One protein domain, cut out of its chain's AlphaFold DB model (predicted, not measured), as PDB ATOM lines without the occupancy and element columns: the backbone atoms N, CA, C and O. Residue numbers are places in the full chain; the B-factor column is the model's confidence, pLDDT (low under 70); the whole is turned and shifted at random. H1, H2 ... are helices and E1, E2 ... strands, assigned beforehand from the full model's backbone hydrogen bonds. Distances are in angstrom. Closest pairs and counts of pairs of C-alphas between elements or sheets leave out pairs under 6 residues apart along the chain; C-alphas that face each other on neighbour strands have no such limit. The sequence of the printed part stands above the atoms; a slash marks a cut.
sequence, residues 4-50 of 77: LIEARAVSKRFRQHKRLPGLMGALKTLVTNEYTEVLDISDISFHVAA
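This is residues 4 to 50 of the 77 residues of a protein of Rhizobium sp. BK700 (UniProt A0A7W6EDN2). A long, thin ribbon of two antiparallel strands, E1 and E2, runs side by side, with the small helix H1 in the loop at one end and both printed ends at the other. The 47 printed residues hold E1, H1 and E2 in that order and are mostly strand. The whole is an extended rod, radius of gyration of the C-alphas 17.8 A, spanning 55 by 16 by 14 A.

Find C-alpha 4 at (113.983, 97.939, 102.428); from there E1 runs 37.3 A to residue 17, bending by 66 degrees at residue 9. H1 is residues 23 to 29. E2, residues 35 to 49, runs 38.7 A to C-alpha 49 at (114.310, 99.322, 107.386).

E1 and E2 are antiparallel neighbours at 170 degrees; look at N 7 and O 46, 2.8 A, and N 36 and O 16, 2.8 A, within hydrogen-bond range. The closest C-alphas of E1 and H1, His 17 and Thr 29, are 7.5 A apart. In H1 every O i to N i+4 pair is within hydrogen-bond range.

The C-alphas farthest apart, Met 24 and Ala 50, are 55.3 A apart. Both links are tight, and the printed part has no cut. Confidence is under 70 at residues 26, 29, 32, 37 and 39 to 40.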
ATOM      1  N   LEU A   4     115.046  98.040 103.426       92.81
ATOM      2  CA  LEU A   4     113.983  97.939 102.428       92.81
ATOM      3  C   LEU A   4     114.130  99.039 101.365       92.81
ATOM      4  O   LEU A   4     113.859  98.803 100.192       92.81
ATOM      5  N   ILE A   5     114.580 100.224 101.781       93.31
ATOM      6  CA  ILE A   5     114.898 101.355 100.904       93.31
ATOM      7  C   ILE A   5     116.345 101.756 101.169       93.31
ATOM      8  O   ILE A   5     116.756 101.861 102.323       93.31
ATOM      9  N   GLU A   6     117.109 101.998 100.108       94.19
ATOM     10  CA  GLU A   6     118.493 102.450 100.194       94.19
ATOM     11  C   GLU A   6     118.755 103.563  99.174       94.19
ATOM     12  O   GLU A   6     118.473 103.415  97.986       94.19
ATOM     13  N   ALA A   7     119.315 104.672  99.651       93.25
ATOM     14  CA  ALA A   7     119.785 105.796  98.858       93.25
ATOM     15  C   ALA A   7     121.271 106.018  99.150       93.25
ATOM     16  O   ALA A   7     121.686 106.080 100.309       93.25
ATOM     17  N   ARG A   8     122.081 106.141  98.097       94.56
ATOM     18  CA  ARG A   8     123.525 106.378  98.196       94.56
ATOM     19  C   ARG A   8     123.904 107.551  97.306       94.56
ATOM     20  O   ARG A   8     123.671 107.484  96.101       94.56
ATOM     21  N   ALA A   9     124.490 108.581  97.907       94.12
ATOM     22  CA  ALA A   9     124.999 109.780  97.243       94.12
ATOM     23  C   ALA A   9     124.021 110.396  96.221       94.12
ATOM     24  O   ALA A   9     124.395 110.813  95.122       94.12
ATOM     25  N   VAL A  10     122.729 110.417  96.559       91.19
ATOM     26  CA  VAL A  10     121.681 110.901  95.659       91.19
ATOM     27  C   VAL A  10     121.760 112.419  95.565       91.19
ATOM     28  O   VAL A  10     121.725 113.120  96.572       91.19
ATOM     29  N   SER A  11     121.839 112.924  94.336       88.62
ATOM     30  CA  SER A  11     121.850 114.356  94.039       88.62
ATOM     31  C   SER A  11     120.834 114.676  92.947       88.62
ATOM     32  O   SER A  11     120.689 113.911  91.990       88.62
ATOM     33  N   LYS A  12     120.155 115.818  93.055       84.88
ATOM     34  CA  LYS A  12     119.202 116.314  92.061       84.88
ATOM     35  C   LYS A  12     119.475 117.784  91.769       84.88
ATOM     36  O   LYS A  12     119.543 118.612  92.672       84.88
ATOM     37  N   ARG A  13     119.620 118.086  90.480       82.81
ATOM     38  CA  ARG A  13     119.767 119.446  89.953       82.81
ATOM     39  C   ARG A  13     118.558 119.771  89.101       82.81
ATOM     40  O   ARG A  13     118.087 118.913  88.352       82.81
ATOM     41  N   PHE A  14     118.093 121.005  89.192       79.50
ATOM     42  CA  PHE A  14     117.026 121.528  88.357       79.50
ATOM     43  C   PHE A  14     117.571 122.616  87.445       79.50
ATOM     44  O   PHE A  14     118.577 123.255  87.739       79.50
ATOM     45  N   ARG A  15     116.906 122.806  86.307       77.50
ATOM     46  CA  ARG A  15     117.203 123.879  85.361       77.50
ATOM     47  C   ARG A  15     116.010 124.806  85.309       77.50
ATOM     48  O   ARG A  15     114.910 124.359  84.988       77.50
ATOM     49  N   GLN A  16     116.235 126.076  85.598       75.62
ATOM     50  CA  GLN A  16     115.212 127.107  85.527       75.62
ATOM     51  C   GLN A  16     115.561 128.093  84.423       75.62
ATOM     52  O   GLN A  16     116.723 128.440  84.247       75.62
ATOM     53  N   HIS A  17     114.566 128.544  83.662       71.88
ATOM     54  CA  HIS A  17     114.791 129.592  82.670       71.88
ATOM     55  C   HIS A  17     115.250 130.877  83.351       71.88
ATOM     56  O   HIS A  17     114.593 131.365  84.275       71.88
ATOM     57  N   LYS A  18     116.342 131.445  82.846       74.25
ATOM     58  CA  LYS A  18     116.844 132.731  83.310       74.25
ATOM     59  C   LYS A  18     115.868 133.832  82.896       74.25
ATOM     60  O   LYS A  18     115.593 134.011  81.710       74.25
ATOM     61  N   ARG A  19     115.332 134.570  83.870       71.06
ATOM     62  CA  ARG A  19     114.440 135.705  83.611       71.06
ATOM     63  C   ARG A  19     115.276 136.929  83.256       71.06
ATOM     64  O   ARG A  19     116.141 137.339  84.020       71.06
ATOM     65  N   LEU A  20     115.028 137.508  82.084       71.88
ATOM     66  CA  LEU A  20     115.647 138.771  81.681       71.88
ATOM     67  C   LEU A  20     114.732 139.943  82.083       71.88
ATOM     68  O   LEU A  20     113.531 139.884  81.802       71.88
ATOM     69  N   PRO A  21     115.264 141.018  82.693       73.94
ATOM     70  CA  PRO A  21     114.453 142.139  83.157       73.94
ATOM     71  C   PRO A  21     113.831 142.950  82.003       73.94
ATOM     72  O   PRO A  21     114.383 143.056  80.904       73.94
ATOM     73  N   GLY A  22     112.676 143.566  82.276       75.19
ATOM     74  CA  GLY A  22     111.939 144.432  81.345       75.19
ATOM     75  C   GLY A  22     111.009 143.694  80.366       75.19
ATOM     76  O   GLY A  22     111.098 142.486  80.173       75.19
ATOM     77  N   LEU A  23     110.106 144.433  79.706       72.44
ATOM     78  CA  LEU A  23     109.102 143.871  78.781       72.44
ATOM     79  C   LEU A  23     109.745 143.155  77.576       72.44
ATOM     80  O   LEU A  23     109.301 142.084  77.166       72.44
ATOM     81  N   MET A  24     110.838 143.718  77.051       70.50
ATOM     82  CA  MET A  24     111.655 143.079  76.010       70.50
ATOM     83  C   MET A  24     112.418 141.859  76.538       70.50
ATOM     84  O   MET A  24     112.588 140.884  75.808       70.50
ATOM     85  N   GLY A  25     112.839 141.881  77.805       71.50
ATOM     86  CA  GLY A  25     113.450 140.737  78.478       71.50
ATOM     87  C   GLY A  25     112.475 139.572  78.625       71.50
ATOM     88  O   GLY A  25     112.838 138.441  78.311       71.50
ATOM     89  N   ALA A  26     111.213 139.833  78.971       69.19
ATOM     90  CA  ALA A  26     110.170 138.811  79.047       69.19
ATOM     91  C   ALA A  26     109.891 138.153  77.682       69.19
ATOM     92  O   ALA A  26     109.837 136.926  77.585       69.19
ATOM     93  N   LEU A  27     109.795 138.951  76.610       74.31
ATOM     94  CA  LEU A  27     109.610 138.418  75.256       74.31
ATOM     95  C   LEU A  27     110.840 137.623  74.785       74.31
ATOM     96  O   LEU A  27     110.699 136.568  74.176       74.31
ATOM     97  N   LYS A  28     112.050 138.092  75.114       70.25
ATOM     98  CA  LYS A  28     113.302 137.385  74.817       70.25
ATOM     99  C   LYS A  28     113.437 136.093  75.628       70.25
ATOM    100  O   LYS A  28     113.908 135.104  75.084       70.25
ATOM    101  N   THR A  29     112.967 136.068  76.875       69.06
ATOM    102  CA  THR A  29     112.963 134.876  77.744       69.06
ATOM    103  C   THR A  29     112.133 133.740  77.137       69.06
ATOM    104  O   THR A  29     112.533 132.586  77.230       69.06
ATOM    105  N   LEU A  30     111.033 134.050  76.436       73.69
ATOM    106  CA  LEU A  30     110.216 133.048  75.730       73.69
ATOM    107  C   LEU A  30     110.930 132.391  74.536       73.69
ATOM    108  O   LEU A  30     110.522 131.321  74.096       73.69
ATOM    109  N   VAL A  31     111.973 133.029  73.996       74.44
ATOM    110  CA  VAL A  31     112.690 132.581  72.787       74.44
ATOM    111  C   VAL A  31     114.127 132.137  73.102       74.44
ATOM    112  O   VAL A  31     114.792 131.538  72.260       74.44
ATOM    113  N   THR A  32     114.636 132.412  74.308       67.81
ATOM    114  CA  THR A  32     116.022 132.124  74.700       67.81
ATOM    115  C   THR A  32     116.148 130.786  75.432       67.81
ATOM    116  O   THR A  32     115.254 130.377  76.168       67.81
ATOM    117  N   ASN A  33     117.275 130.093  75.243       71.38
ATOM    118  CA  ASN A  33     117.570 128.804  75.880       71.38
ATOM    119  C   ASN A  33     118.480 128.937  77.115       71.38
ATOM    120  O   ASN A  33     119.119 127.963  77.505       71.38
ATOM    121  N   GLU A  34     118.597 130.135  77.689       72.94
ATOM    122  CA  GLU A  34     119.418 130.366  78.874       72.94
ATOM    123  C   GLU A  34     118.729 129.763  80.108       72.94
ATOM    124  O   GLU A  34     117.619 130.158  80.479       72.94
ATOM    125  N   TYR A  35     119.407 128.807  80.743       72.81
ATOM    126  CA  TYR A  35     118.974 128.166  81.981       72.81
ATOM    127  C   TYR A  35     119.986 128.441  83.094       72.81
ATOM    128  O   TYR A  35     121.193 128.367  82.861       72.81
ATOM    129  N   THR A  36     119.495 128.679  84.302       73.56
ATOM    130  CA  THR A  36     120.273 128.615  85.539       73.56
ATOM    131  C   THR A  36     120.135 127.207  86.114       73.56
ATOM    132  O   THR A  36     119.026 126.669  86.187       73.56
ATOM    133  N   GLU A  37     121.256 126.578  86.480       69.44
ATOM    134  CA  GLU A  37     121.229 125.320  87.232       69.44
ATOM    135  C   GLU A  37     121.087 125.634  88.719       69.44
ATOM    136  O   GLU A  37     121.938 126.312  89.285       69.44
ATOM    137  N   VAL A  38     120.030 125.117  89.343       74.12
ATOM    138  CA  VAL A  38     119.816 125.227  90.787       74.12
ATOM    139  C   VAL A  38     120.041 123.857  91.417       74.12
ATOM    140  O   VAL A  38     119.480 122.841  90.976       74.12
ATOM    141  N   LEU A  39     120.926 123.818  92.412       68.56
ATOM    142  CA  LEU A  39     121.227 122.619  93.182       68.56
ATOM    143  C   LEU A  39     120.251 122.534  94.352       68.56
ATOM    144  O   LEU A  39     120.383 123.266  95.319       68.56
ATOM    145  N   ASP A  40     119.292 121.623  94.246       68.44
ATOM    146  CA  ASP A  40     118.218 121.482  95.236       68.44
ATOM    147  C   ASP A  40     118.528 120.365  96.247       68.44
ATOM    148  O   ASP A  40     118.262 120.469  97.439       68.44
ATOM    149  N   ILE A  41     119.162 119.278  95.788       79.69
ATOM    150  CA  ILE A  41     119.532 118.143  96.639       79.69
ATOM    151  C   ILE A  41     120.952 117.699  96.298       79.69
ATOM    152  O   ILE A  41     121.235 117.358  95.146       79.69
ATOM    153  N   SER A  42     121.836 117.645  97.294       84.50
ATOM    154  CA  SER A  42     123.218 117.195  97.112       84.50
ATOM    155  C   SER A  42     123.603 116.096  98.099       84.50
ATOM    156  O   SER A  42     123.350 116.209  99.294       84.50
ATOM    157  N   ASP A  43     124.190 115.030  97.554       89.62
ATOM    158  CA  ASP A  43     124.863 113.942  98.273       89.62
ATOM    159  C   ASP A  43     124.086 113.333  99.459       89.62
ATOM    160  O   ASP A  43     124.612 113.105 100.549       89.62
ATOM    161  N   ILE A  44     122.801 113.035  99.254       88.50
ATOM    162  CA  ILE A  44     121.967 112.416 100.285       88.50
ATOM    163  C   ILE A  44     122.176 110.896 100.301       88.50
ATOM    164  O   ILE A  44     121.965 110.207  99.298       88.50
ATOM    165  N   SER A  45     122.523 110.359 101.473       92.88
ATOM    166  CA  SER A  45     122.632 108.918 101.723       92.88
ATOM    167  C   SER A  45     121.810 108.512 102.946       92.88
ATOM    168  O   SER A  45     122.022 109.040 104.034       92.88
ATOM    169  N   PHE A  46     120.888 107.563 102.783       92.25
ATOM    170  CA  PHE A  46     120.093 107.011 103.884       92.25
ATOM    171  C   PHE A  46     119.613 105.592 103.571       92.25
ATOM    172  O   PHE A  46     119.619 105.143 102.426       92.25
ATOM    173  N   HIS A  47     119.168 104.886 104.603       94.38
ATOM    174  CA  HIS A  47     118.502 103.599 104.476       94.38
ATOM    175  C   HIS A  47     117.261 103.582 105.362       94.38
ATOM    176  O   HIS A  47     117.248 104.222 106.407       94.38
ATOM    177  N   VAL A  48     116.232 102.857 104.932       93.31
ATOM    178  CA  VAL A  48     114.988 102.668 105.685       93.31
ATOM    179  C   VAL A  48     114.752 101.173 105.831       93.31
ATOM    180  O   VAL A  48     114.729 100.437 104.837       93.31
ATOM    181  N   ALA A  49     114.611 100.707 107.065       94.19
ATOM    182  CA  ALA A  49     114.310  99.322 107.386       94.19
ATOM    183  C   ALA A  49     112.819  99.000 107.178       94.19
ATOM    184  O   ALA A  49     111.952  99.874 107.129       94.19
ATOM    185  N   ALA A  50     112.490  97.713 107.066       93.88
ATOM    186  CA  ALA A  50     111.096  97.290 106.980       93.88
ATOM    187  C   ALA A  50     110.333  97.640 108.274       93.88
ATOM    188  O   ALA A  50     110.769  97.287 109.368       93.88
TER     189      ALA A  50